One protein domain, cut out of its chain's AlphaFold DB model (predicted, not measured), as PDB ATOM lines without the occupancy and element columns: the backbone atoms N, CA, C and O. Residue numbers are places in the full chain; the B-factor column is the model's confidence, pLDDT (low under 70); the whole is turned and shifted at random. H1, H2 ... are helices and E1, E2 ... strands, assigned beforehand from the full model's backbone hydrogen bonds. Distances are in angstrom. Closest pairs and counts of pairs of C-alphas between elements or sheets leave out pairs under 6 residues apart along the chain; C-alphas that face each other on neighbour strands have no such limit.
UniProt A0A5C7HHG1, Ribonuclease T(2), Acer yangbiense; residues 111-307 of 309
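What this domain is: This is residues 111 to 307 of the 309 residues of the protein "Ribonuclease T(2)" of Acer yangbiense (UniProt A0A5C7HHG1). A curled, strongly twisted sheet of four strands, E2, E1, E5 and E4, runs through the middle, with the long helix H5 crossing E2 and E1 and H7 covering E5 and E4. H2, H3 and H4 gather at the E2 end, and H6 and the small strand pair E3 and E6 at the other end. The printed part has 197 residues, with seven named helices and six named strands in the order E1 H1 E2 H2 H3 H4 H5 H6 E3 H7 E4 E5 E6; the sheet E2 E1 E5 E4 is antiparallel. The class is mixed, helices and strands, with under half of the residues in named elements. The whole is compact, with a radius of gyration of the C-alphas of 16.5 A and spans of 45 by 37 by 26 A.

Where its parts are: E1, residues 111 to 116, begins at C-alpha 111 (0.328, 21.669, -13.266). H1 is residues 118 to 122, E2 144 to 148, H2 166 to 169, H3 173 to 179 and H4 191 to 200, 14.0 A long. H5, residues 209 to 221, spans 19.0 A and ends at C-alpha 221 (-7.240, 10.928, -5.675). H6 is residues 225 to 231, E3 240 to 242, H7 243 to 254, 16.2 A long, and E4 259 to 264, 17.2 A long. E5, residues 271 to 280, spans 27.0 A. E6, residues 303 to 305, ends at C-alpha 305 (-15.586, 4.933, -28.237).

How they stand to each other: N 113 of E1 and O 278 of E5 are 2.8 A apart, and N 112 of E1 and O 146 of E2 are 2.8 A apart. E4 and E5 form a hairpin, with N 261 and O 275 2.8 A apart. H5 and H7 on one face make two layers, helices over a sheet. H5 runs across the strands, at 72 degrees to E2 on the local plane. H1 is on the same face as H5, and H4 only grazes the sheet with residues 193 to 200. H5 touches H2, closest at the C-alphas of Met 169 and Arg 210, 5.9 A, with residues 209 to 210 alone. H6 touches H7 about perpendicular, at 78 degrees, closest at the C-alphas of Leu 229 and Ser 249, 6.6 A. N 241 of E3 and O 304 of E6 are 2.9 A apart. Every O i to N i+4 pair is within hydrogen-bond range in H1, H3, H4, H5, H6 and H7; H2 is too short for one.

The domain as a whole: The C-alphas farthest apart, His 161 and Gly 233, are 47.6 A apart. The printed part has no cut. The links H1 to E2, E2 to H2, H3 to H4 and E5 to E6 are long. The mean pLDDT of the printed part is 93.1; residues 150 to 152 and 292 to 296 are under 70.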
ATOM      1  N   LEU A 111       0.094  23.109 -13.378       88.06
ATOM      2  CA  LEU A 111       0.328  21.669 -13.266       88.06
ATOM      3  C   LEU A 111      -0.682  20.890 -14.107       88.06
ATOM      4  O   LEU A 111      -1.875  20.898 -13.819       88.06
ATOM      5  N   HIS A 112      -0.209  20.182 -15.127       90.69
ATOM      6  CA  HIS A 112      -1.056  19.425 -16.048       90.69
ATOM      7  C   HIS A 112      -0.986  17.945 -15.703       90.69
ATOM      8  O   HIS A 112       0.078  17.331 -15.745       90.69
ATOM      9  N   THR A 113      -2.124  17.352 -15.353       92.56
ATOM     10  CA  THR A 113      -2.212  15.911 -15.103       92.56
ATOM     11  C   THR A 113      -2.765  15.192 -16.317       92.56
ATOM     12  O   THR A 113      -3.826  15.555 -16.822       92.56
ATOM     13  N   LEU A 114      -2.074  14.140 -16.747       93.31
ATOM     14  CA  LEU A 114      -2.505  13.290 -17.849       93.31
ATOM     15  C   LEU A 114      -3.015  11.976 -17.299       93.31
ATOM     16  O   LEU A 114      -2.297  11.272 -16.583       93.31
ATOM     17  N   LYS A 115      -4.253  11.638 -17.646       94.69
ATOM     18  CA  LYS A 115      -4.939  10.479 -17.084       94.69
ATOM     19  C   LYS A 115      -5.388   9.544 -18.205       94.69
ATOM     20  O   LYS A 115      -6.439   9.787 -18.801       94.69
ATOM     21  N   PRO A 116      -4.595   8.509 -18.548       96.75
ATOM     22  CA  PRO A 116      -4.947   7.578 -19.605       96.75
ATOM     23  C   PRO A 116      -5.997   6.573 -19.155       96.75
ATOM     24  O   PRO A 116      -6.010   6.126 -18.000       96.75
ATOM     25  N   TRP A 117      -6.835   6.175 -20.108       97.88
ATOM     26  CA  TRP A 117      -7.722   5.033 -19.974       97.88
ATOM     27  C   TRP A 117      -7.003   3.742 -20.399       97.88
ATOM     28  O   TRP A 117      -6.627   3.617 -21.569       97.88
ATOM     29  N   PRO A 118      -6.827   2.751 -19.506       96.88
ATOM     30  CA  PRO A 118      -6.067   1.541 -19.821       96.88
ATOM     31  C   PRO A 118      -6.685   0.713 -20.963       96.88
ATOM     32  O   PRO A 118      -5.947   0.148 -21.771       96.88
ATOM     33  N   GLY A 119      -8.015   0.721 -21.116       97.19
ATOM     34  CA  GLY A 119      -8.696   0.080 -22.250       97.19
ATOM     35  C   GLY A 119      -8.295   0.664 -23.603       97.19
ATOM     36  O   GLY A 119      -8.173  -0.071 -24.575       97.19
ATOM     37  N   SER A 120      -7.992   1.961 -23.658       97.44
ATOM     38  CA  SER A 120      -7.542   2.629 -24.885       97.44
ATOM     39  C   SER A 120      -6.035   2.532 -25.101       97.44
ATOM     40  O   SER A 120      -5.576   2.711 -26.223       97.44
ATOM     41  N   VAL A 121      -5.254   2.232 -24.058       96.19
ATOM     42  CA  VAL A 121      -3.824   1.905 -24.190       96.19
ATOM     43  C   VAL A 121      -3.672   0.504 -24.790       96.19
ATOM     44  O   VAL A 121      -2.967   0.317 -25.781       96.19
ATOM     45  N   CYS A 122      -4.380  -0.476 -24.224       96.00
ATOM     46  CA  CYS A 122      -4.286  -1.881 -24.631       96.00
ATOM     47  C   CYS A 122      -5.210  -2.244 -25.804       96.00
ATOM     48  O   CYS A 122      -5.042  -3.292 -26.422       96.00
ATOM     49  N   GLY A 123      -6.164  -1.376 -26.138       93.94
ATOM     50  CA  GLY A 123      -7.108  -1.538 -27.242       93.94
ATOM     51  C   GLY A 123      -6.607  -1.010 -28.585       93.94
ATOM     52  O   GLY A 123      -7.435  -0.636 -29.413       93.94
ATOM     53  N   THR A 124      -5.291  -0.932 -28.808       93.50
ATOM     54  CA  THR A 124      -4.679  -0.467 -30.069       93.50
ATOM     55  C   THR A 124      -3.999  -1.619 -30.823       93.50
ATOM     56  O   THR A 124      -4.073  -2.779 -30.417       93.50
ATOM     57  N   LYS A 125      -3.338  -1.321 -31.953       90.62
ATOM     58  CA  LYS A 125      -2.460  -2.284 -32.647       90.62
ATOM     59  C   LYS A 125      -1.133  -2.517 -31.916       90.62
ATOM     60  O   LYS A 125      -0.466  -3.513 -32.183       90.62
ATOM     61  N   GLN A 126      -0.732  -1.604 -31.028       91.50
ATOM     62  CA  GLN A 126       0.503  -1.742 -30.265       91.50
ATOM     63  C   GLN A 126       0.348  -2.819 -29.189       91.50
ATOM     64  O   GLN A 126      -0.736  -3.028 -28.642       91.50
ATOM     65  N   ARG A 127       1.449  -3.512 -28.878       93.06
ATOM     66  CA  ARG A 127       1.458  -4.491 -27.789       93.06
ATOM     67  C   ARG A 127       1.294  -3.772 -26.450       93.06
ATOM     68  O   ARG A 127       1.971  -2.779 -26.198       93.06
ATOM     69  N   CYS A 128       0.445  -4.325 -25.593       95.31
ATOM     70  CA  CYS A 128       0.292  -3.922 -24.200       95.31
ATOM     71  C   CYS A 128       0.642  -5.109 -23.302       95.31
ATOM     72  O   CYS A 128       0.281  -6.250 -23.600       95.31
ATOM     73  N   CYS A 129       1.345  -4.827 -22.210       97.31
ATOM     74  CA  CYS A 129       1.721  -5.809 -21.206       97.31
ATOM     75  C   CYS A 129       1.228  -5.326 -19.848       97.31
ATOM     76  O   CYS A 129       1.439  -4.171 -19.484       97.31
ATOM     77  N   TYR A 130       0.586  -6.206 -19.081       97.25
ATOM     78  CA  TYR A 130       0.233  -5.860 -17.710       97.25
ATOM     79  C   TYR A 130       1.489  -5.707 -16.845       97.25
ATOM     80  O   TYR A 130       2.493  -6.379 -17.111       97.25
ATOM     81  N   PRO A 131       1.456  -4.835 -15.822       97.06
ATOM     82  CA  PRO A 131       2.539  -4.715 -14.857       97.06
ATOM     83  C   PRO A 131       2.853  -6.048 -14.177       97.06
ATOM     84  O   PRO A 131       2.025  -6.959 -14.138       97.06
ATOM     85  N   THR A 132       4.020  -6.135 -13.539       96.56
ATOM     86  CA  THR A 132       4.399  -7.316 -12.738       96.56
ATOM     87  C   THR A 132       3.454  -7.574 -11.561       96.56
ATOM     88  O   THR A 132       3.469  -8.654 -10.986       96.56
ATOM     89  N   THR A 133       2.636  -6.587 -11.191       95.50
ATOM     90  CA  THR A 133       1.595  -6.681 -10.158       95.50
ATOM     91  C   THR A 133       0.256  -7.214 -10.684       95.50
ATOM     92  O   THR A 133      -0.706  -7.276  -9.925       95.50
ATOM     93  N   GLY A 134       0.173  -7.604 -11.961       95.31
ATOM     94  CA  GLY A 134      -1.025  -8.180 -12.575       95.31
ATOM     95  C   GLY A 134      -1.899  -7.168 -13.317       95.31
ATOM     96  O   GLY A 134      -1.494  -6.032 -13.572       95.31
ATOM     97  N   LYS A 135      -3.106  -7.601 -13.713       95.56
ATOM     98  CA  LYS A 135      -4.058  -6.762 -14.454       95.56
ATOM     99  C   LYS A 135      -4.481  -5.565 -13.590       95.56
ATOM    100  O   LYS A 135      -4.977  -5.768 -12.482       95.56
ATOM    101  N   PRO A 136      -4.353  -4.330 -14.092       95.25
ATOM    102  CA  PRO A 136      -4.780  -3.166 -13.337       95.25
ATOM    103  C   PRO A 136      -6.282  -3.058 -13.113       95.25
ATOM    104  O   PRO A 136      -7.083  -3.594 -13.878       95.25
ATOM    105  N   ALA A 137      -6.659  -2.247 -12.126       94.69
ATOM    106  CA  ALA A 137      -8.042  -1.834 -11.946       94.69
ATOM    107  C   ALA A 137      -8.570  -1.078 -13.179       94.69
ATOM    108  O   ALA A 137      -7.855  -0.292 -13.808       94.69
ATOM    109  N   THR A 138      -9.852  -1.274 -13.486       95.88
ATOM    110  CA  THR A 138     -10.579  -0.597 -14.572       95.88
ATOM    111  C   THR A 138     -10.898   0.852 -14.186       95.88
ATOM    112  O   THR A 138     -12.049   1.216 -13.957       95.88
ATOM    113  N   ASN A 139      -9.857   1.679 -14.062       97.44
ATOM    114  CA  ASN A 139      -9.938   3.104 -13.749       97.44
ATOM    115  C   ASN A 139      -8.871   3.894 -14.527       97.44
ATOM    116  O   ASN A 139      -7.886   3.332 -15.008       97.44
ATOM    117  N   PHE A 140      -9.058   5.208 -14.644       97.62
ATOM    118  CA  PHE A 140      -8.015   6.102 -15.133       97.62
ATOM    119  C   PHE A 140      -6.792   6.031 -14.218       97.62
ATOM    120  O   PHE A 140      -6.918   5.950 -12.995       97.62
ATOM    121  N   THR A 141      -5.609   6.102 -14.816       95.75
ATOM    122  CA  THR A 141      -4.323   6.079 -14.100       95.75
ATOM    123  C   THR A 141      -3.611   7.420 -14.247       95.75
ATOM    124  O   THR A 141      -4.206   8.388 -14.720       95.75
ATOM    125  N   ILE A 142      -2.367   7.514 -13.795       97.69
ATOM    126  CA  ILE A 142      -1.486   8.652 -14.035       97.69
ATOM    127  C   ILE A 142      -0.557   8.283 -15.192       97.69
ATOM    128  O   ILE A 142       0.077   7.230 -15.171       97.69
ATOM    129  N   HIS A 143      -0.479   9.151 -16.196       95.00
ATOM    130  CA  HIS A 143       0.608   9.149 -17.174       95.00
ATOM    131  C   HIS A 143       1.706  10.119 -16.748       95.00
ATOM    132  O   HIS A 143       2.870   9.735 -16.752       95.00
ATOM    133  N   GLY A 144       1.318  11.332 -16.341       94.69
ATOM    134  CA  GLY A 144       2.238  12.438 -16.107       94.69
ATOM    135  C   GLY A 144       1.671  13.519 -15.192       94.69
ATOM    136  O   GLY A 144       0.454  13.731 -15.153       94.69
ATOM    137  N   LEU A 145       2.570  14.210 -14.488       95.56
ATOM    138  CA  LEU A 145       2.341  15.516 -13.865       95.56
ATOM    139  C   LEU A 145       3.326  16.505 -14.487       95.56
ATOM    140  O   LEU A 145       4.518  16.471 -14.189       95.56
ATOM    141  N   TRP A 146       2.862  17.352 -15.389       92.69
ATOM    142  CA  TRP A 146       3.743  18.151 -16.229       92.69
ATOM    143  C   TRP A 146       3.628  19.634 -15.874       92.69
ATOM    144  O   TRP A 146       2.523  20.177 -15.923       92.69
ATOM    145  N   PRO A 147       4.737  20.299 -15.514       89.81
ATOM    146  CA  PRO A 147       4.755  21.749 -15.397       89.81
ATOM    147  C   PRO A 147       4.570  22.387 -16.785       89.81
ATOM    148  O   PRO A 147       5.215  21.959 -17.738       89.81
ATOM    149  N   TYR A 148       3.712  23.403 -16.894       85.50
ATOM    150  CA  TYR A 148       3.512  24.207 -18.107       85.50
ATOM    151  C   TYR A 148       3.576  25.697 -17.787       85.50
ATOM    152  O   TYR A 148       2.894  26.175 -16.872       85.50
ATOM    153  N   GLY A 149       4.396  26.425 -18.541       75.38
ATOM    154  CA  GLY A 149       4.460  27.878 -18.487       75.38
ATOM    155  C   GLY A 149       3.166  28.529 -18.975       75.38
ATOM    156  O   GLY A 149       2.373  27.927 -19.699       75.38
ATOM    157  N   ILE A 150       2.943  29.778 -18.560       68.69
ATOM    158  CA  ILE A 150       1.811  30.603 -19.028       68.69
ATOM    159  C   ILE A 150       1.883  30.920 -20.524       68.69
ATOM    160  O   ILE A 150       0.868  31.213 -21.140       68.69
ATOM    161  N   ASP A 151       3.080  30.836 -21.096       68.94
ATOM    162  CA  ASP A 151       3.375  30.938 -22.525       68.94
ATOM    163  C   ASP A 151       2.997  29.664 -23.305       68.94
ATOM    164  O   ASP A 151       3.236  29.575 -24.506       68.94
ATOM    165  N   GLY A 152       2.431  28.656 -22.630       69.62
ATOM    166  CA  GLY A 152       2.111  27.355 -23.213       69.62
ATOM    167  C   GLY A 152       3.337  26.462 -23.419       69.62
ATOM    168  O   GLY A 152       3.192  25.338 -23.905       69.62
ATOM    169  N   MET A 153       4.540  26.906 -23.032       77.31
ATOM    170  CA  MET A 153       5.744  26.094 -23.152       77.31
ATOM    171  C   MET A 153       5.794  25.021 -22.065       77.31
ATOM    172  O   MET A 153       5.559  25.267 -20.881       77.31
ATOM    173  N   GLN A 154       6.169  23.811 -22.476       84.94
ATOM    174  CA  GLN A 154       6.431  22.702 -21.570       84.94
ATOM    175  C   GLN A 154       7.942  22.571 -21.334       84.94
ATOM    176  O   GLN A 154       8.643  22.034 -22.197       84.94
ATOM    177  N   PRO A 155       8.475  23.031 -20.188       86.75
ATOM    178  CA  PRO A 155       9.882  22.841 -19.872       86.75
ATOM    179  C   PRO A 155      10.207  21.348 -19.706       86.75
ATOM    180  O   PRO A 155       9.426  20.588 -19.129       86.75
ATOM    181  N   THR A 156      11.373  20.925 -20.208       91.31
ATOM    182  CA  THR A 156      11.860  19.545 -20.063       91.31
ATOM    183  C   THR A 156      13.338  19.497 -19.688       91.31
ATOM    184  O   THR A 156      14.091  20.409 -20.017       91.31
ATOM    185  N   TYR A 157      13.744  18.431 -18.993       90.69
ATOM    186  CA  TYR A 157      15.132  18.134 -18.620       90.69
ATOM    187  C   TYR A 157      15.856  19.277 -17.880       90.69
ATOM    188  O   TYR A 157      17.054  19.478 -18.050       90.69
ATOM    189  N   CYS A 158      15.148  20.015 -17.020       90.38
ATOM    190  CA  CYS A 158      15.650  21.255 -16.412       90.38
ATOM    191  C   CYS A 158      16.800  21.069 -15.413       90.38
ATOM    192  O   CYS A 158      17.462  22.033 -15.042       90.38
ATOM    193  N   LYS A 159      17.020  19.847 -14.916       92.38
ATOM    194  CA  LYS A 159      18.143  19.520 -14.023       92.38
ATOM    195  C   LYS A 159      18.806  18.232 -14.508       92.38
ATOM    196  O   LYS A 159      18.551  17.180 -13.917       92.38
ATOM    197  N   PRO A 160      19.650  18.287 -15.555       86.69
ATOM    198  CA  PRO A 160      20.172  17.096 -16.229       86.69
ATOM    199  C   PRO A 160      21.016  16.191 -15.323       86.69
ATOM    200  O   PRO A 160      21.131  15.008 -15.598       86.69
ATOM    201  N   HIS A 161      21.553  16.710 -14.213       91.31
ATOM    202  CA  HIS A 161      22.318  15.932 -13.229       91.31
ATOM    203  C   HIS A 161      21.481  15.414 -12.043       91.31
ATOM    204  O   HIS A 161      21.993  14.703 -11.175       91.31
ATOM    205  N   ASN A 162      20.193  15.763 -11.960       92.25
ATOM    206  CA  ASN A 162      19.308  15.371 -10.862       92.25
ATOM    207  C   ASN A 162      18.455  14.153 -11.236       92.25
ATOM    208  O   ASN A 162      17.223  14.206 -11.197       92.25
ATOM    209  N   HIS A 163      19.127  13.060 -11.592       96.81
ATOM    210  CA  HIS A 163      18.470  11.829 -12.017       96.81
ATOM    211  C   HIS A 163      17.580  11.214 -10.935       96.81
ATOM    212  O   HIS A 163      17.830  11.357  -9.729       96.81
ATOM    213  N   PHE A 164      16.572  10.468 -11.384       97.81
ATOM    214  CA  PHE A 164      15.697   9.681 -10.529       97.81
ATOM    215  C   PHE A 164      16.496   8.738  -9.621       97.81
ATOM    216  O   PHE A 164      17.333   7.950 -10.061       97.81
ATOM    217  N   LYS A 165      16.189   8.767  -8.323       97.50
ATOM    218  CA  LYS A 165      16.752   7.848  -7.327       97.50
ATOM    219  C   LYS A 165      15.634   7.058  -6.668       97.50
ATOM    220  O   LYS A 165      14.836   7.619  -5.918       97.50
ATOM    221  N   ARG A 166      15.594   5.739  -6.882       94.44
ATOM    222  CA  ARG A 166      14.570   4.857  -6.287       94.44
ATOM    223  C   ARG A 166      14.536   4.932  -4.755       94.44
ATOM    224  O   ARG A 166      13.461   4.847  -4.173       94.44
ATOM    225  N   SER A 167      15.680   5.160  -4.107       95.62
ATOM    226  CA  SER A 167      15.778   5.338  -2.651       95.62
ATOM    227  C   SER A 167      14.993   6.540  -2.112       95.62
ATOM    228  O   SER A 167      14.631   6.552  -0.942       95.62
ATOM    229  N   LYS A 168      14.662   7.534  -2.951       95.44
ATOM    230  CA  LYS A 168      13.808   8.674  -2.569       95.44
ATOM    231  C   LYS A 168      12.304   8.351  -2.610       95.44
ATOM    232  O   LYS A 168      11.500   9.172  -2.178       95.44
ATOM    233  N   MET A 169      11.924   7.168  -3.102       94.06
ATOM    234  CA  MET A 169      10.533   6.712  -3.267       94.06
ATOM    235  C   MET A 169      10.036   5.804  -2.133       94.06
ATOM    236  O   MET A 169       8.974   5.189  -2.251       94.06
ATOM    237  N   THR A 170      10.793   5.676  -1.041       91.12
ATOM    238  CA  THR A 170      10.463   4.798   0.093       91.12
ATOM    239  C   THR A 170       9.030   5.019   0.583       91.12
ATOM    240  O   THR A 170       8.628   6.145   0.846       91.12
ATOM    241  N   GLY A 171       8.220   3.965   0.674       93.62
ATOM    242  CA  GLY A 171       6.811   4.065   1.089       93.62
ATOM    243  C   GLY A 171       5.818   4.532   0.011       93.62
ATOM    244  O   GLY A 171       4.619   4.470   0.250       93.62
ATOM    245  N   LEU A 172       6.267   4.943  -1.184       96.31
ATOM    246  CA  LEU A 172       5.375   5.296  -2.304       96.31
ATOM    247  C   LEU A 172       5.210   4.169  -3.333       96.31
ATOM    248  O   LEU A 172       4.244   4.179  -4.091       96.31
ATOM    249  N   ASN A 173       6.129   3.196  -3.364       93.50
ATOM    250  CA  ASN A 173       6.205   2.183  -4.426       93.50
ATOM    251  C   ASN A 173       4.887   1.433  -4.671       93.50
ATOM    252  O   ASN A 173       4.472   1.330  -5.819       93.50
ATOM    253  N   SER A 174       4.217   0.938  -3.626       93.69
ATOM    254  CA  SER A 174       2.966   0.177  -3.777       93.69
ATOM    255  C   SER A 174       1.862   1.025  -4.410       93.69
ATOM    256  O   SER A 174       1.205   0.609  -5.362       93.69
ATOM    257  N   ARG A 175       1.706   2.267  -3.946       95.81
ATOM    258  CA  ARG A 175       0.713   3.201  -4.480       95.81
ATOM    259  C   ARG A 175       1.040   3.632  -5.910       95.81
ATOM    260  O   ARG A 175       0.136   3.716  -6.739       95.81
ATOM    261  N   MET A 176       2.320   3.833  -6.219       96.88
ATOM    262  CA  MET A 176       2.804   4.100  -7.577       96.88
ATOM    263  C   MET A 176       2.529   2.927  -8.528       96.88
ATOM    264  O   MET A 176       2.095   3.152  -9.654       96.88
ATOM    265  N   GLN A 177       2.702   1.681  -8.077       95.31
ATOM    266  CA  GLN A 177       2.409   0.480  -8.873       95.31
ATOM    267  C   GLN A 177       0.924   0.311  -9.205       95.31
ATOM    268  O   GLN A 177       0.613  -0.332 -10.199       95.31
ATOM    269  N   VAL A 178       0.021   0.886  -8.409       94.19
ATOM    270  CA  VAL A 178      -1.428   0.858  -8.673       94.19
ATOM    271  C   VAL A 178      -1.868   2.063  -9.505       94.19
ATOM    272  O   VAL A 178      -2.663   1.938 -10.432       94.19
ATOM    273  N   SER A 179      -1.373   3.255  -9.165       95.75
ATOM    274  CA  SER A 179      -1.901   4.514  -9.710       95.75
ATOM    275  C   SER A 179      -1.129   5.042 -10.915       95.75
ATOM    276  O   SER A 179      -1.701   5.783 -11.708       95.75
ATOM    277  N   TRP A 180       0.145   4.675 -11.072       97.25
ATOM    278  CA  TRP A 180       1.053   5.186 -12.106       97.25
ATOM    279  C   TRP A 180       1.862   4.053 -12.752       97.25
ATOM    280  O   TRP A 180       3.079   4.109 -12.901       97.25
ATOM    281  N   GLN A 181       1.194   2.961 -13.093       95.31
ATOM    282  CA  GLN A 181       1.840   1.781 -13.662       95.31
ATOM    283  C   GLN A 181       2.202   1.946 -15.149       95.31
ATOM    284  O   GLN A 181       1.631   2.771 -15.860       95.31
ATOM    285  N   SER A 182       3.102   1.092 -15.643       95.81
ATOM    286  CA  SER A 182       3.405   0.993 -17.074       95.81
ATOM    287  C   SER A 182       2.597  -0.126 -17.726       95.81
ATOM    288  O   SER A 182       2.556  -1.237 -17.206       95.81
ATOM    289  N   LEU A 183       2.005   0.161 -18.886       96.38
ATOM    290  CA  LEU A 183       1.378  -0.832 -19.771       96.38
ATOM    291  C   LEU A 183       2.252  -1.170 -20.992       96.38
ATOM    292  O   LEU A 183       1.817  -1.883 -21.898       96.38
ATOM    293  N   ALA A 184       3.478  -0.639 -21.035       95.25
ATOM    294  CA  ALA A 184       4.437  -0.926 -22.092       95.25
ATOM    295  C   ALA A 184       4.993  -2.351 -21.962       95.25
ATOM    296  O   ALA A 184       5.086  -2.895 -20.862       95.25
ATOM    297  N   CYS A 185       5.402  -2.928 -23.090       95.31
ATOM    298  CA  CYS A 185       6.070  -4.224 -23.131       95.31
ATOM    299  C   CYS A 185       7.605  -4.088 -23.139       95.31
ATOM    300  O   CYS A 185       8.121  -3.160 -23.766       95.31
ATOM    301  N   PRO A 186       8.342  -5.033 -22.522       96.50
ATOM    302  CA  PRO A 186       7.841  -6.155 -21.716       96.50
ATOM    303  C   PRO A 186       7.233  -5.695 -20.378       96.50
ATOM    304  O   PRO A 186       7.416  -4.548 -19.971       96.50
ATOM    305  N   SER A 187       6.514  -6.602 -19.700       97.50
ATOM    306  CA  SER A 187       5.967  -6.357 -18.356       97.50
ATOM    307  C   SER A 187       7.042  -5.801 -17.418       97.50
ATOM    308  O   SER A 187       8.184  -6.260 -17.423       97.50
ATOM    309  N   SER A 188       6.690  -4.787 -16.625       96.25
ATOM    310  CA  SER A 188       7.630  -4.109 -15.732       96.25
ATOM    311  C   SER A 188       6.960  -3.635 -14.445       96.25
ATOM    312  O   SER A 188       5.737  -3.577 -14.334       96.25
ATOM    313  N   ASN A 189       7.784  -3.259 -13.468       94.94
ATOM    314  CA  ASN A 189       7.343  -2.723 -12.179       94.94
ATOM    315  C   ASN A 189       7.097  -1.198 -12.194       94.94
ATOM    316  O   ASN A 189       6.932  -0.608 -11.128       94.94
ATOM    317  N   GLY A 190       7.131  -0.557 -13.371       95.62
ATOM    318  CA  GLY A 190       6.900   0.881 -13.546       95.62
ATOM    319  C   GLY A 190       8.111   1.793 -13.310       95.62
ATOM    320  O   GLY A 190       8.084   2.933 -13.757       95.62
ATOM    321  N   VAL A 191       9.212   1.317 -12.712       96.56
ATOM    322  CA  VAL A 191      10.347   2.186 -12.330       96.56
ATOM    323  C   VAL A 191      10.948   2.939 -13.520       96.56
ATOM    324  O   VAL A 191      11.278   4.114 -13.389       96.56
ATOM    325  N   LYS A 192      11.042   2.304 -14.696       96.50
ATOM    326  CA  LYS A 192      11.528   2.960 -15.922       96.50
ATOM    327  C   LYS A 192      10.624   4.121 -16.353       96.50
ATOM    328  O   LYS A 192      11.131   5.166 -16.743       96.50
ATOM    329  N   LEU A 193       9.303   3.950 -16.257       96.88
ATOM    330  CA  LEU A 193       8.343   5.017 -16.546       96.88
ATOM    331  C   LEU A 193       8.547   6.186 -15.577       96.88
ATOM    332  O   LEU A 193       8.686   7.319 -16.016       96.88
ATOM    333  N   TRP A 194       8.640   5.910 -14.275       98.00
ATOM    334  CA  TRP A 194       8.822   6.956 -13.263       98.00
ATOM    335  C   TRP A 194      10.157   7.684 -13.412       98.00
ATOM    336  O   TRP A 194      10.204   8.897 -13.239       98.00
ATOM    337  N   SER A 195      11.224   6.960 -13.763       97.94
ATOM    338  CA  SER A 195      12.525   7.561 -14.062       97.94
ATOM    339  C   SER A 195      12.411   8.556 -15.210       97.94
ATOM    340  O   SER A 195      12.816   9.702 -15.059       97.94
ATOM    341  N   ASN A 196      11.788   8.144 -16.318       97.50
ATOM    342  CA  ASN A 196      11.615   8.996 -17.491       97.50
ATOM    343  C   ASN A 196      10.757  10.233 -17.184       97.50
ATOM    344  O   ASN A 196      11.122  11.338 -17.575       97.50
ATOM    345  N   GLU A 197       9.641  10.062 -16.468       97.75
ATOM    346  CA  GLU A 197       8.756  11.171 -16.089       97.75
ATOM    347  C   GLU A 197       9.454  12.161 -15.147       97.75
ATOM    348  O   GLU A 197       9.335  13.376 -15.319       97.75
ATOM    349  N   TRP A 198      10.234  11.669 -14.180       97.75
ATOM    350  CA  TRP A 198      11.009  12.535 -13.296       97.75
ATOM    351  C   TRP A 198      12.110  13.279 -14.051       97.75
ATOM    352  O   TRP A 198      12.159  14.505 -13.982       97.75
ATOM    353  N   ASP A 199      12.965  12.567 -14.786       96.75
ATOM    354  CA  ASP A 199      14.121  13.163 -15.457       96.75
ATOM    355  C   ASP A 199      13.676  14.212 -16.486       96.75
ATOM    356  O   ASP A 199      14.256  15.299 -16.555       96.75
ATOM    357  N   LYS A 200      12.597  13.921 -17.228       95.69
ATOM    358  CA  LYS A 200      12.059  14.805 -18.262       95.69
ATOM    359  C   LYS A 200      11.209  15.945 -17.709       95.69
ATOM    360  O   LYS A 200      11.430  17.076 -18.115       95.69
ATOM    361  N   TYR A 201      10.251  15.679 -16.823       94.81
ATOM    362  CA  TYR A 201       9.260  16.679 -16.392       94.81
ATOM    363  C   TYR A 201       9.385  17.047 -14.917       94.81
ATOM    364  O   TYR A 201       9.283  18.218 -14.548       94.81
ATOM    365  N   GLY A 202       9.643  16.065 -14.055       94.75
ATOM    366  CA  GLY A 202       9.782  16.286 -12.617       94.75
ATOM    367  C   GLY A 202      10.952  17.201 -12.244       94.75
ATOM    368  O   GLY A 202      10.812  18.022 -11.338       94.75
ATOM    369  N   THR A 203      12.069  17.156 -12.975       94.56
ATOM    370  CA  THR A 203      13.222  18.053 -12.767       94.56
ATOM    371  C   THR A 203      12.901  19.530 -13.008       94.56
ATOM    372  O   THR A 203      13.564  20.395 -12.432       94.56
ATOM    373  N   CYS A 204      11.869  19.806 -13.808       91.56
ATOM    374  CA  CYS A 204      11.327  21.139 -14.068       91.56
ATOM    375  C   CYS A 204      10.296  21.579 -13.025       91.56
ATOM    376  O   CYS A 204       9.885  22.737 -13.004       91.56
ATOM    377  N   SER A 205       9.883  20.679 -12.128       87.12
ATOM    378  CA  SER A 205       9.121  21.073 -10.950       87.12
ATOM    379  C   SER A 205      10.045  21.746  -9.926       87.12
ATOM    380  O   SER A 205      11.225  21.411  -9.782       87.12
ATOM    381  N   ARG A 206       9.499  22.693  -9.156       82.81
ATOM    382  CA  ARG A 206      10.181  23.265  -7.980       82.81
ATOM    383  C   ARG A 206      10.219  22.301  -6.784       82.81
ATOM    384  O   ARG A 206      10.717  22.666  -5.724       82.81
ATOM    385  N   SER A 207       9.716  21.082  -6.954       89.88
ATOM    386  CA  SER A 207       9.600  20.066  -5.913       89.88
ATOM    387  C   SER A 207      10.808  19.135  -5.874       89.88
ATOM    388  O   SER A 207      11.525  18.932  -6.858       89.88
ATOM    389  N   LYS A 208      11.025  18.504  -4.719       94.94
ATOM    390  CA  LYS A 208      11.904  17.332  -4.637       94.94
ATOM    391  C   LYS A 208      11.216  16.126  -5.288       94.94
ATOM    392  O   LYS A 208       9.994  16.061  -5.360       94.94
ATOM    393  N   GLN A 209      12.003  15.125  -5.693       97.00
ATOM    394  CA  GLN A 209      11.499  13.913  -6.360       97.00
ATOM    395  C   GLN A 209      10.308  13.279  -5.642       97.00
ATOM    396  O   GLN A 209       9.285  13.016  -6.261       97.00
ATOM    397  N   ARG A 210      10.427  13.061  -4.332       97.12
ATOM    398  CA  ARG A 210       9.353  12.461  -3.538       97.12
ATOM    399  C   ARG A 210       8.071  13.302  -3.582       97.12
ATOM    400  O   ARG A 210       7.011  12.767  -3.882       97.12
ATOM    401  N   GLU A 211       8.200  14.602  -3.330       96.31
ATOM    402  CA  GLU A 211       7.092  15.566  -3.296       96.31
ATOM    403  C   GLU A 211       6.369  15.639  -4.649       96.31
ATOM    404  O   GLU A 211       5.144  15.699  -4.691       96.31
ATOM    405  N   TYR A 212       7.109  15.561  -5.761       96.44
ATOM    406  CA  TYR A 212       6.545  15.521  -7.112       96.44
ATOM    407  C   TYR A 212       5.610  14.315  -7.313       96.44
ATOM    408  O   TYR A 212       4.474  14.462  -7.772       96.44
ATOM    409  N   PHE A 213       6.052  13.118  -6.917       97.88
ATOM    410  CA  PHE A 213       5.222  11.917  -7.025       97.88
ATOM    411  C   PHE A 213       4.058  11.914  -6.026       97.88
ATOM    412  O   PHE A 213       2.955  11.498  -6.378       97.88
ATOM    413  N   GLU A 214       4.257  12.418  -4.805       97.31
ATOM    414  CA  GLU A 214       3.173  12.596  -3.828       97.31
ATOM    415  C   GLU A 214       2.102  13.564  -4.335       97.31
ATOM    416  O   GLU A 214       0.910  13.277  -4.206       97.31
ATOM    417  N   ALA A 215       2.505  14.668  -4.967       96.25
ATOM    418  CA  ALA A 215       1.587  15.620  -5.579       96.25
ATOM    419  C   ALA A 215       0.759  14.958  -6.687       96.25
ATOM    420  O   ALA A 215      -0.466  15.075  -6.688       96.25
ATOM    421  N   ALA A 216       1.388  14.194  -7.584       96.81
ATOM    422  CA  ALA A 216       0.673  13.485  -8.644       96.81
ATOM    423  C   ALA A 216      -0.347  12.473  -8.094       96.81
ATOM    424  O   ALA A 216      -1.484  12.416  -8.567       96.81
ATOM    425  N   LEU A 217       0.028  11.714  -7.057       97.62
ATOM    426  CA  LEU A 217      -0.870  10.785  -6.366       97.62
ATOM    427  C   LEU A 217      -2.034  11.522  -5.685       97.62
ATOM    428  O   LEU A 217      -3.188  11.121  -5.824       97.62
ATOM    429  N   LYS A 218      -1.769  12.646  -5.010       96.56
ATOM    430  CA  LYS A 218      -2.807  13.485  -4.389       96.56
ATOM    431  C   LYS A 218      -3.788  14.037  -5.429       96.56
ATOM    432  O   LYS A 218      -4.998  13.982  -5.227       96.56
ATOM    433  N   LEU A 219      -3.287  14.523  -6.564       95.81
ATOM    434  CA  LEU A 219      -4.109  15.017  -7.674       95.81
ATOM    435  C   LEU A 219      -4.866  13.892  -8.400       95.81
ATOM    436  O   LEU A 219      -5.889  14.137  -9.045       95.81
ATOM    437  N   LYS A 220      -4.383  12.648  -8.326       95.12
ATOM    438  CA  LYS A 220      -5.111  11.471  -8.812       95.12
ATOM    439  C   LYS A 220      -6.304  11.116  -7.933       95.12
ATOM    440  O   LYS A 220      -7.337  10.746  -8.489       95.12
ATOM    441  N   ASP A 221      -6.174  11.264  -6.624       95.06
ATOM    442  CA  ASP A 221      -7.240  10.928  -5.675       95.06
ATOM    443  C   ASP A 221      -8.292  12.028  -5.560       95.06
ATOM    444  O   ASP A 221      -9.460  11.755  -5.307       95.06
ATOM    445  N   LYS A 222      -7.894  13.278  -5.809       95.12
ATOM    446  CA  LYS A 222      -8.786  14.438  -5.755       95.12
ATOM    447  C   LYS A 222      -9.937  14.383  -6.765       95.12
ATOM    448  O   LYS A 222     -10.970  15.002  -6.534       95.12
ATOM    449  N   ILE A 223      -9.751  13.696  -7.896       94.38
ATOM    450  CA  ILE A 223     -10.723  13.656  -8.995       94.38
ATOM    451  C   ILE A 223     -10.912  12.217  -9.472       94.38
ATOM    452  O   ILE A 223     -10.045  11.649 -10.145       94.38
ATOM    453  N   ASP A 224     -12.091  11.660  -9.199       96.50
ATOM    454  CA  ASP A 224     -12.525  10.384  -9.763       96.50
ATOM    455  C   ASP A 224     -13.242  10.596 -11.106       96.50
ATOM    456  O   ASP A 224     -14.468  10.698 -11.193       96.50
ATOM    457  N   LEU A 225     -12.443  10.667 -12.174       97.62
ATOM    458  CA  LEU A 225     -12.932  10.830 -13.545       97.62
ATOM    459  C   LEU A 225     -13.929   9.746 -13.958       97.62
ATOM    460  O   LEU A 225     -14.907  10.038 -14.647       97.62
ATOM    461  N   LEU A 226     -13.694   8.493 -13.559       98.12
ATOM    462  CA  LEU A 226     -14.571   7.398 -13.949       98.12
ATOM    463  C   LEU A 226     -15.941   7.547 -13.289       98.12
ATOM    464  O   LEU A 226     -16.954   7.323 -13.948       98.12
ATOM    465  N   GLN A 227     -15.985   7.938 -12.015       98.25
ATOM    466  CA  GLN A 227     -17.252   8.177 -11.327       98.25
ATOM    467  C   GLN A 227     -18.003   9.379 -11.891       98.25
ATOM    468  O   GLN A 227     -19.217   9.289 -12.070       98.25
ATOM    469  N   ILE A 228     -17.305  10.469 -12.228       98.38
ATOM    470  CA  ILE A 228     -17.918  11.631 -12.891       98.38
ATOM    471  C   ILE A 228     -18.607  11.195 -14.191       98.38
ATOM    472  O   ILE A 228     -19.800  11.430 -14.371       98.38
ATOM    473  N   LEU A 229     -17.890  10.483 -15.067       98.50
ATOM    474  CA  LEU A 229     -18.447  10.004 -16.335       98.50
ATOM    475  C   LEU A 229     -19.621   9.036 -16.121       98.50
ATOM    476  O   LEU A 229     -20.663   9.177 -16.765       98.50
ATOM    477  N   LYS A 230     -19.495   8.091 -15.178       98.44
ATOM    478  CA  LYS A 230     -20.553   7.118 -14.862       98.44
ATOM    479  C   LYS A 230     -21.842   7.789 -14.391       98.44
ATOM    480  O   LYS A 230     -22.912   7.363 -14.826       98.44
ATOM    481  N   LYS A 231     -21.749   8.825 -13.548       98.25
ATOM    482  CA  LYS A 231     -22.910   9.600 -13.070       98.25
ATOM    483  C   LYS A 231     -23.664  10.278 -14.217       98.25
ATOM    484  O   LYS A 231     -24.885  10.351 -14.169       98.25
ATOM    485  N   SER A 232     -22.967  10.651 -15.289       97.56
ATOM    486  CA  SER A 232     -23.567  11.195 -16.519       97.56
ATOM    487  C   SER A 232     -23.988  10.126 -17.545       97.56
ATOM    488  O   SER A 232     -24.284  10.425 -18.711       97.56
ATOM    489  N   GLY A 233     -23.997   8.853 -17.142       98.06
ATOM    490  CA  GLY A 233     -24.364   7.723 -17.994       98.06
ATOM    491  C   GLY A 233     -23.314   7.360 -19.049       98.06
ATOM    492  O   GLY A 233     -23.646   6.667 -20.007       98.06
ATOM    493  N   ILE A 234     -22.069   7.823 -18.903       98.56
ATOM    494  CA  ILE A 234     -20.944   7.476 -19.777       98.56
ATOM    495  C   ILE A 234     -20.127   6.378 -19.094       98.56
ATOM    496  O   ILE A 234     -19.483   6.602 -18.070       98.56
ATOM    497  N   LYS A 235     -20.170   5.162 -19.643       98.12
ATOM    498  CA  LYS A 235     -19.541   3.976 -19.046       98.12
ATOM    499  C   LYS A 235     -18.508   3.383 -20.011       98.12
ATOM    500  O   LYS A 235     -18.690   3.504 -21.219       98.12
ATOM    501  N   PRO A 236     -17.448   2.724 -19.509       97.75
ATOM    502  CA  PRO A 236     -16.498   1.996 -20.348       97.75
ATOM    503  C   PRO A 236     -17.109   0.669 -20.827       97.75
ATOM    504  O   PRO A 236     -16.686  -0.414 -20.429       97.75
ATOM    505  N   ASP A 237     -18.169   0.754 -21.625       97.50
ATOM    506  CA  ASP A 237     -18.977  -0.376 -22.098       97.50
ATOM    507  C   ASP A 237     -18.769  -0.671 -23.591       97.50
ATOM    508  O   ASP A 237     -19.529  -1.419 -24.200       97.50
ATOM    509  N   GLY A 238     -17.739  -0.076 -24.198       96.75
ATOM    510  CA  GLY A 238     -17.418  -0.247 -25.611       96.75
ATOM    511  C   GLY A 238     -18.291   0.570 -26.560       96.75
ATOM    512  O   GLY A 238     -18.048   0.517 -27.767       96.75
ATOM    513  N   LYS A 239     -19.264   1.337 -26.050       97.81
ATOM    514  CA  LYS A 239     -20.138   2.188 -26.863       97.81
ATOM    515  C   LYS A 239     -19.474   3.509 -27.236       97.81
ATOM    516  O   LYS A 239     -18.428   3.893 -26.708       97.81
ATOM    517  N   PHE A 240     -20.126   4.208 -28.159       98.19
ATOM    518  CA  PHE A 240     -19.740   5.533 -28.616       98.19
ATOM    519  C   PHE A 240     -20.529   6.610 -27.883       98.19
ATOM    520  O   PHE A 240     -21.752   6.539 -27.771       98.19
ATOM    521  N   TYR A 241     -19.823   7.645 -27.453       98.31
ATOM    522  CA  TYR A 241     -20.383   8.800 -26.772       98.31
ATOM    523  C   TYR A 241     -20.002  10.063 -27.532       98.31
ATOM    524  O   TYR A 241     -18.919  10.148 -28.110       98.31
ATOM    525  N   SER A 242     -20.898  11.050 -27.537       97.75
ATOM    526  CA  SER A 242     -20.574  12.369 -28.077       97.75
ATOM    527  C   SER A 242     -19.422  12.984 -27.281       97.75
ATOM    528  O   SER A 242     -19.473  13.009 -26.047       97.75
ATOM    529  N   LEU A 243     -18.414  13.509 -27.981       96.38
ATOM    530  CA  LEU A 243     -17.311  14.249 -27.369       96.38
ATOM    531  C   LEU A 243     -17.841  15.434 -26.556       96.38
ATOM    532  O   LEU A 243     -17.371  15.672 -25.447       96.38
ATOM    533  N   PHE A 244     -18.872  16.117 -27.066       95.12
ATOM    534  CA  PHE A 244     -19.544  17.198 -26.350       95.12
ATOM    535  C   PHE A 244     -20.094  16.715 -25.005       95.12
ATOM    536  O   PHE A 244     -19.809  17.323 -23.984       95.12
ATOM    537  N   LYS A 245     -20.800  15.575 -24.975       97.12
ATOM    538  CA  LYS A 245     -21.369  15.030 -23.731       97.12
ATOM    539  C   LYS A 245     -20.280  14.677 -22.710       97.12
ATOM    540  O   LYS A 245     -20.469  14.914 -21.518       97.12
ATOM    541  N   ILE A 246     -19.154  14.117 -23.162       97.50
ATOM    542  CA  ILE A 246     -18.000  13.817 -22.297       97.50
ATOM    543  C   ILE A 246     -17.452  15.108 -21.690       97.50
ATOM    544  O   ILE A 246     -17.327  15.202 -20.472       97.50
ATOM    545  N   LYS A 247     -17.157  16.107 -22.527       95.38
ATOM    546  CA  LYS A 247     -16.577  17.378 -22.083       95.38
ATOM    547  C   LYS A 247     -17.522  18.160 -21.177       95.38
ATOM    548  O   LYS A 247     -17.083  18.629 -20.138       95.38
ATOM    549  N   ASP A 248     -18.808  18.218 -21.511       95.81
ATOM    550  CA  ASP A 248     -19.833  18.892 -20.711       95.81
ATOM    551  C   ASP A 248     -20.013  18.238 -19.333       95.81
ATOM    552  O   ASP A 248     -19.996  18.924 -18.313       95.81
ATOM    553  N   SER A 249     -20.050  16.901 -19.277       97.19
ATOM    554  CA  SER A 249     -20.120  16.159 -18.007       97.19
ATOM    555  C   SER A 249     -18.921  16.445 -17.105       97.19
ATOM    556  O   SER A 249     -19.066  16.611 -15.896       97.19
ATOM    557  N   LEU A 250     -17.725  16.493 -17.695       96.44
ATOM    558  CA  LEU A 250     -16.510  16.804 -16.954       96.44
ATOM    559  C   LEU A 250     -16.483  18.272 -16.527       96.44
ATOM    560  O   LEU A 250     -16.186  18.548 -15.372       96.44
ATOM    561  N   ARG A 251     -16.855  19.204 -17.409       95.56
ATOM    562  CA  ARG A 251     -16.943  20.634 -17.103       95.56
ATOM    563  C   ARG A 251     -17.904  20.903 -15.950       95.56
ATOM    564  O   ARG A 251     -17.536  21.612 -15.022       95.56
ATOM    565  N   GLY A 252     -19.087  20.288 -15.960       96.44
ATOM    566  CA  GLY A 252     -20.067  20.424 -14.880       96.44
ATOM    567  C   GLY A 252     -19.548  19.944 -13.519       96.44
ATOM    568  O   GLY A 252     -19.896  20.521 -12.495       96.44
ATOM    569  N   ALA A 253     -18.683  18.925 -13.494       96.56
ATOM    570  CA  ALA A 253     -18.097  18.408 -12.256       96.56
ATOM    571  C   ALA A 253     -16.811  19.132 -11.820       96.56
ATOM    572  O   ALA A 253     -16.510  19.180 -10.629       96.56
ATOM    573  N   LEU A 254     -16.025  19.647 -12.771       94.81
ATOM    574  CA  LEU A 254     -14.708  20.244 -12.527       94.81
ATOM    575  C   LEU A 254     -14.736  21.776 -12.445       94.81
ATOM    576  O   LEU A 254     -13.765  22.368 -11.982       94.81
ATOM    577  N   GLY A 255     -15.801  22.417 -12.932       94.12
ATOM    578  CA  GLY A 255     -15.908  23.872 -13.095       94.12
ATOM    579  C   GLY A 255     -15.174  24.420 -14.325       94.12
ATOM    580  O   GLY A 255     -15.485  25.513 -14.783       94.12
ATOM    581  N   TYR A 256     -14.253  23.641 -14.898       91.25
ATOM    582  CA  TYR A 256     -13.490  23.972 -16.099       91.25
ATOM    583  C   TYR A 256     -13.538  22.823 -17.095       91.25
ATOM    584  O   TYR A 256     -13.666  21.656 -16.721       91.25
ATOM    585  N   GLU A 257     -13.428  23.155 -18.375       89.25
ATOM    586  CA  GLU A 257     -13.420  22.165 -19.444       89.25
ATOM    587  C   GLU A 257     -12.040  21.491 -19.542       89.25
ATOM    588  O   GLU A 257     -11.051  22.169 -19.820       89.25
ATOM    589  N   PRO A 258     -11.923  20.170 -19.307       90.81
ATOM    590  CA  PRO A 258     -10.644  19.488 -19.445       90.81
ATOM    591  C   PRO A 258     -10.307  19.205 -20.912       90.81
ATOM    592  O   PRO A 258     -11.188  19.044 -21.765       90.81
ATOM    593  N   GLY A 259      -9.015  19.022 -21.184       91.12
ATOM    594  CA  GLY A 259      -8.555  18.511 -22.470       91.12
ATOM    595  C   GLY A 259      -8.909  17.033 -22.634       91.12
ATOM    596  O   GLY A 259      -8.792  16.238 -21.699       91.12
ATOM    597  N   VAL A 260      -9.322  16.643 -23.839       94.00
ATOM    598  CA  VAL A 260      -9.623  15.248 -24.189       94.00
ATOM    599  C   VAL A 260      -8.781  14.864 -25.391       94.00
ATOM    600  O   VAL A 260      -8.848  15.520 -26.426       94.00
ATOM    601  N   TYR A 261      -8.009  13.792 -25.254       94.31
ATOM    602  CA  TYR A 261      -7.247  13.195 -26.343       94.31
ATOM    603  C   TYR A 261      -7.813  11.835 -26.701       94.31
ATOM    604  O   TYR A 261      -8.180  11.040 -25.826       94.31
ATOM    605  N   CYS A 262      -7.801  11.544 -27.994       96.50
ATOM    606  CA  CYS A 262      -8.238  10.272 -28.529       96.50
ATOM    607  C   CYS A 262      -7.131   9.611 -29.344       96.50
ATOM    608  O   CYS A 262      -6.306  10.275 -29.968       96.50
ATOM    609  N   ASN A 263      -7.127   8.283 -29.340       96.31
ATOM    610  CA  ASN A 263      -6.312   7.482 -30.246       96.31
ATOM    611  C   ASN A 263      -7.221   6.584 -31.095       96.31
ATOM    612  O   ASN A 263      -8.441   6.573 -30.913       96.31
ATOM    613  N   ALA A 264      -6.635   5.856 -32.041       96.12
ATOM    614  CA  ALA A 264      -7.364   4.874 -32.830       96.12
ATOM    615  C   ALA A 264      -7.411   3.521 -32.104       96.12
ATOM    616  O   ALA A 264      -6.422   3.094 -31.500       96.12
ATOM    617  N   ASP A 265      -8.546   2.830 -32.192       94.44
ATOM    618  CA  ASP A 265      -8.674   1.459 -31.699       94.44
ATOM    619  C   ASP A 265      -7.883   0.449 -32.557       94.44
ATOM    620  O   ASP A 265      -7.257   0.786 -33.565       94.44
ATOM    621  N   LYS A 266      -7.897  -0.830 -32.169       93.00
ATOM    622  CA  LYS A 266      -7.169  -1.906 -32.862       93.00
ATOM    623  C   LYS A 266      -7.537  -2.037 -34.345       93.00
ATOM    624  O   LYS A 266      -6.688  -2.431 -35.146       93.00
ATOM    625  N   SER A 267      -8.769  -1.687 -34.726       92.19
ATOM    626  CA  SER A 267      -9.185  -1.684 -36.132       92.19
ATOM    627  C   SER A 267      -8.548  -0.534 -36.919       92.19
ATOM    628  O   SER A 267      -8.376  -0.634 -38.132       92.19
ATOM    629  N   GLY A 268      -8.171   0.546 -36.232       90.81
ATOM    630  CA  GLY A 268      -7.699   1.794 -36.821       90.81
ATOM    631  C   GLY A 268      -8.821   2.682 -37.364       90.81
ATOM    632  O   GLY A 268      -8.529   3.760 -37.865       90.81
ATOM    633  N   LYS A 269     -10.084   2.241 -37.287       89.50
ATOM    634  CA  LYS A 269     -11.238   2.929 -37.888       89.50
ATOM    635  C   LYS A 269     -11.994   3.823 -36.910       89.50
ATOM    636  O   LYS A 269     -12.688   4.731 -37.346       89.50
ATOM    637  N   ASN A 270     -11.883   3.559 -35.607       94.00
ATOM    638  CA  ASN A 270     -12.640   4.282 -34.589       94.00
ATOM    639  C   ASN A 270     -11.710   5.054 -33.660       94.00
ATOM    640  O   ASN A 270     -10.757   4.485 -33.122       94.00
ATOM    641  N   ASN A 271     -12.045   6.316 -33.397       96.00
ATOM    642  CA  ASN A 271     -11.427   7.097 -32.334       96.00
ATOM    643  C   ASN A 271     -12.004   6.673 -30.978       96.00
ATOM    644  O   ASN A 271     -13.218   6.515 -30.824       96.00
ATOM    645  N   GLN A 272     -11.139   6.508 -29.983       97.81
ATOM    646  CA  GLN A 272     -11.512   6.119 -28.626       97.81
ATOM    647  C   GLN A 272     -10.912   7.068 -27.587       97.81
ATOM    648  O   GLN A 272      -9.843   7.639 -27.803       97.81
ATOM    649  N   LEU A 273     -11.606   7.232 -26.457       98.00
ATOM    650  CA  LEU A 273     -11.187   8.090 -25.348       98.00
ATOM    651  C   LEU A 273      -9.855   7.601 -24.781       98.00
ATOM    652  O   LEU A 273      -9.820   6.575 -24.105       98.00
ATOM    653  N   TYR A 274      -8.768   8.321 -25.041       97.44
ATOM    654  CA  TYR A 274      -7.425   7.885 -24.674       97.44
ATOM    655  C   TYR A 274      -6.935   8.542 -23.387       97.44
ATOM    656  O   TYR A 274      -6.622   7.824 -22.436       97.44
ATOM    657  N   GLN A 275      -6.883   9.874 -23.331       95.56
ATOM    658  CA  GLN A 275      -6.402  10.607 -22.156       95.56
ATOM    659  C   GLN A 275      -7.287  11.809 -21.850       95.56
ATOM    660  O   GLN A 275      -7.811  12.453 -22.756       95.56
ATOM    661  N   ILE A 276      -7.417  12.116 -20.562       95.81
ATOM    662  CA  ILE A 276      -8.021  13.360 -20.079       95.81
ATOM    663  C   ILE A 276      -6.932  14.192 -19.400       95.81
ATOM    664  O   ILE A 276      -6.154  13.664 -18.599       95.81
ATOM    665  N   PHE A 277      -6.898  15.478 -19.735       91.81
ATOM    666  CA  PHE A 277      -5.965  16.474 -19.229       91.81
ATOM    667  C   PHE A 277      -6.698  17.386 -18.258       91.81
ATOM    668  O   PHE A 277      -7.719  17.973 -18.612       91.81
ATOM    669  N   ILE A 278      -6.183  17.505 -17.038       93.75
ATOM    670  CA  ILE A 278      -6.720  18.435 -16.041       93.75
ATOM    671  C   ILE A 278      -5.591  19.331 -15.573       93.75
ATOM    672  O   ILE A 278      -4.551  18.824 -15.134       93.75
ATOM    673  N   CYS A 279      -5.823  20.635 -15.650       92.12
ATOM    674  CA  CYS A 279      -4.872  21.652 -15.246       92.12
ATOM    675  C   CYS A 279      -5.196  22.161 -13.849       92.12
ATOM    676  O   CYS A 279      -6.355  22.352 -13.481       92.12
ATOM    677  N   PHE A 280      -4.146  22.357 -13.067       92.31
ATOM    678  CA  PHE A 280      -4.217  22.901 -11.727       92.31
ATOM    679  C   PHE A 280      -3.339  24.138 -11.620       92.31
ATOM    680  O   PHE A 280      -2.357  24.295 -12.353       92.31
ATOM    681  N   ASP A 281      -3.690  25.000 -10.673       89.75
ATOM    682  CA  ASP A 281      -2.827  26.099 -10.265       89.75
ATOM    683  C   ASP A 281      -1.452  25.572  -9.793       89.75
ATOM    684  O   ASP A 281      -1.328  24.384  -9.467       89.75
ATOM    685  N   PRO A 282      -0.414  26.423  -9.710       86.62
ATOM    686  CA  PRO A 282       0.932  25.983  -9.337       86.62
ATOM    687  C   PRO A 282       1.007  25.224  -8.002       86.62
ATOM    688  O   PRO A 282       1.908  24.408  -7.809       86.62
ATOM    689  N   SER A 283       0.064  25.459  -7.077       87.75
ATOM    690  CA  SER A 283       0.003  24.746  -5.794       87.75
ATOM    691  C   SER A 283      -0.690  23.374  -5.861       87.75
ATOM    692  O   SER A 283      -0.623  22.607  -4.899       87.75
ATOM    693  N   GLY A 284      -1.381  23.045  -6.959       89.50
ATOM    694  CA  GLY A 284      -2.203  21.834  -7.082       89.50
ATOM    695  C   GLY A 284      -3.515  21.882  -6.276       89.50
ATOM    696  O   GLY A 284      -4.171  20.856  -6.046       89.50
ATOM    697  N   SER A 285      -3.918  23.061  -5.805       89.44
ATOM    698  CA  SER A 285      -5.057  23.247  -4.901       89.44
ATOM    699  C   SER A 285      -6.374  23.499  -5.625       89.44
ATOM    700  O   SER A 285      -7.423  23.128  -5.097       89.44
ATOM    701  N   LYS A 286      -6.363  24.049  -6.835       91.81
ATOM    702  CA  LYS A 286      -7.565  24.376  -7.609       91.81
ATOM    703  C   LYS A 286      -7.411  23.885  -9.039       91.81
ATOM    704  O   LYS A 286      -6.325  23.960  -9.600       91.81
ATOM    705  N   VAL A 287      -8.501  23.367  -9.602       93.62
ATOM    706  CA  VAL A 287      -8.595  23.169 -11.053       93.62
ATOM    707  C   VAL A 287      -8.663  24.555 -11.690       93.62
ATOM    708  O   VAL A 287      -9.306  25.445 -11.135       93.62
ATOM    709  N   ILE A 288      -7.974  24.730 -12.809       90.56
ATOM    710  CA  ILE A 288      -7.958  25.967 -13.591       90.56
ATOM    711  C   ILE A 288      -8.191  25.645 -15.066       90.56
ATOM    712  O   ILE A 288      -8.076  24.492 -15.488       90.56
ATOM    713  N   GLU A 289      -8.475  26.675 -15.856       87.81
ATOM    714  CA  GLU A 289      -8.418  26.583 -17.312       87.81
ATOM    715  C   GLU A 289      -7.001  26.208 -17.764       87.81
ATOM    716  O   GLU A 289      -6.017  26.673 -17.190       87.81
ATOM    717  N   CYS A 290      -6.894  25.334 -18.766       82.25
ATOM    718  CA  CYS A 290      -5.616  24.865 -19.284       82.25
ATOM    719  C   CYS A 290      -4.983  25.902 -20.223       82.25
ATOM    720  O   CYS A 290      -5.457  26.041 -21.351       82.25
ATOM    721  N   PRO A 291      -3.891  26.588 -19.833       74.44
ATOM    722  CA  PRO A 291      -3.257  27.568 -20.709       74.44
ATOM    723  C   PRO A 291      -2.649  26.879 -21.935       74.44
ATOM    724  O   PRO A 291      -1.985  25.849 -21.802       74.44
ATOM    725  N   GLY A 292      -2.868  27.444 -23.124       65.12
ATOM    726  CA  GLY A 292      -2.221  27.009 -24.368       65.12
ATOM    727  C   GLY A 292      -2.693  25.668 -24.944       65.12
ATOM    728  O   GLY A 292      -2.165  25.241 -25.970       65.12
ATOM    729  N   LEU A 293      -3.679  24.997 -24.338       65.00
ATOM    730  CA  LEU A 293      -4.293  23.810 -24.933       65.00
ATOM    731  C   LEU A 293      -5.558  24.212 -25.691       65.00
ATOM    732  O   LEU A 293      -6.433  24.853 -25.110       65.00
ATOM    733  N   PRO A 294      -5.697  23.837 -26.975       59.56
ATOM    734  CA  PRO A 294      -6.919  24.122 -27.699       59.56
ATOM    735  C   PRO A 294      -8.085  23.419 -27.005       59.56
ATOM    736  O   PRO A 294      -8.018  22.231 -26.686       59.56
ATOM    737  N   ASN A 295      -9.198  24.136 -26.856       60.69
ATOM    738  CA  ASN A 295     -10.447  23.567 -26.353       60.69
ATOM    739  C   ASN A 295     -10.993  22.467 -27.289       60.69
ATOM    740  O   ASN A 295     -11.954  21.783 -26.959       60.69
ATOM    741  N   ALA A 296     -10.408  22.240 -28.466       61.94
ATOM    742  CA  ALA A 296     -10.762  21.124 -29.336       61.94
ATOM    743  C   ALA A 296     -10.194  19.794 -28.798       61.94
ATOM    744  O   ALA A 296      -9.035  19.708 -28.410       61.94
ATOM    745  N   GLY A 297     -11.003  18.728 -28.800       74.94
ATOM    746  CA  GLY A 297     -10.501  17.391 -28.471       74.94
ATOM    747  C   GLY A 297      -9.450  16.947 -29.489       74.94
ATOM    748  O   GLY A 297      -9.726  16.905 -30.688       74.94
ATOM    749  N   ILE A 298      -8.247  16.615 -29.029       85.62
ATOM    750  CA  ILE A 298      -7.110  16.351 -29.911       85.62
ATOM    751  C   ILE A 298      -7.183  14.911 -30.421       85.62
ATOM    752  O   ILE A 298      -7.207  13.947 -29.654       85.62
ATOM    753  N   GLY A 299      -7.254  14.768 -31.747       88.88
ATOM    754  CA  GLY A 299      -7.410  13.472 -32.411       88.88
ATOM    755  C   GLY A 299      -8.781  12.819 -32.198       88.88
ATOM    756  O   GLY A 299      -8.919  11.616 -32.420       88.88
ATOM    757  N   CYS A 300      -9.788  13.572 -31.744       94.31
ATOM    758  CA  CYS A 300     -11.127  13.064 -31.449       94.31
ATOM    759  C   CYS A 300     -12.131  13.383 -32.565       94.31
ATOM    760  O   CYS A 300     -12.180  14.500 -33.071       94.31
ATOM    761  N   SER A 301     -12.998  12.422 -32.890       94.56
ATOM    762  CA  SER A 301     -14.205  12.662 -33.695       94.56
ATOM    763  C   SER A 301     -15.353  13.205 -32.834       94.56
ATOM    764  O   SER A 301     -15.282  13.201 -31.605       94.56
ATOM    765  N   SER A 302     -16.458  13.618 -33.466       95.25
ATOM    766  CA  SER A 302     -17.665  14.082 -32.757       95.25
ATOM    767  C   SER A 302     -18.281  13.015 -31.845       95.25
ATOM    768  O   SER A 302     -18.862  13.346 -30.810       95.25
ATOM    769  N   LYS A 303     -18.121  11.732 -32.191       97.19
ATOM    770  CA  LYS A 303     -18.427  10.576 -31.343       97.19
ATOM    771  C   LYS A 303     -17.193   9.697 -31.201       97.19
ATOM    772  O   LYS A 303     -16.564   9.360 -32.199       97.19
ATOM    773  N   ILE A 304     -16.881   9.295 -29.975       97.94
ATOM    774  CA  ILE A 304     -15.709   8.473 -29.660       97.94
ATOM    775  C   ILE A 304     -16.103   7.273 -28.810       97.94
ATOM    776  O   ILE A 304     -17.028   7.340 -27.999       97.94
ATOM    777  N   LYS A 305     -15.395   6.165 -28.999       98.19
ATOM    778  CA  LYS A 305     -15.586   4.933 -28.237       98.19
ATOM    779  C   LYS A 305     -15.037   5.081 -26.818       98.19
ATOM    780  O   LYS A 305     -13.935   5.594 -26.637       98.19
ATOM    781  N   PHE A 306     -15.752   4.568 -25.819       98.31
ATOM    782  CA  PHE A 306     -15.202   4.362 -24.478       98.31
ATOM    783  C   PHE A 306     -15.027   2.854 -24.231       98.31
ATOM    784  O   PHE A 306     -15.988   2.180 -23.851       98.31
ATOM    785  N   PRO A 307     -13.848   2.280 -24.532       97.56
ATOM    786  CA  PRO A 307     -13.660   0.833 -24.517       97.56
ATOM    787  C   PRO A 307     -13.717   0.272 -23.095       97.56
ATOM    788  O   PRO A 307     -13.322   0.938 -22.140       97.56
TER     789      PRO A 307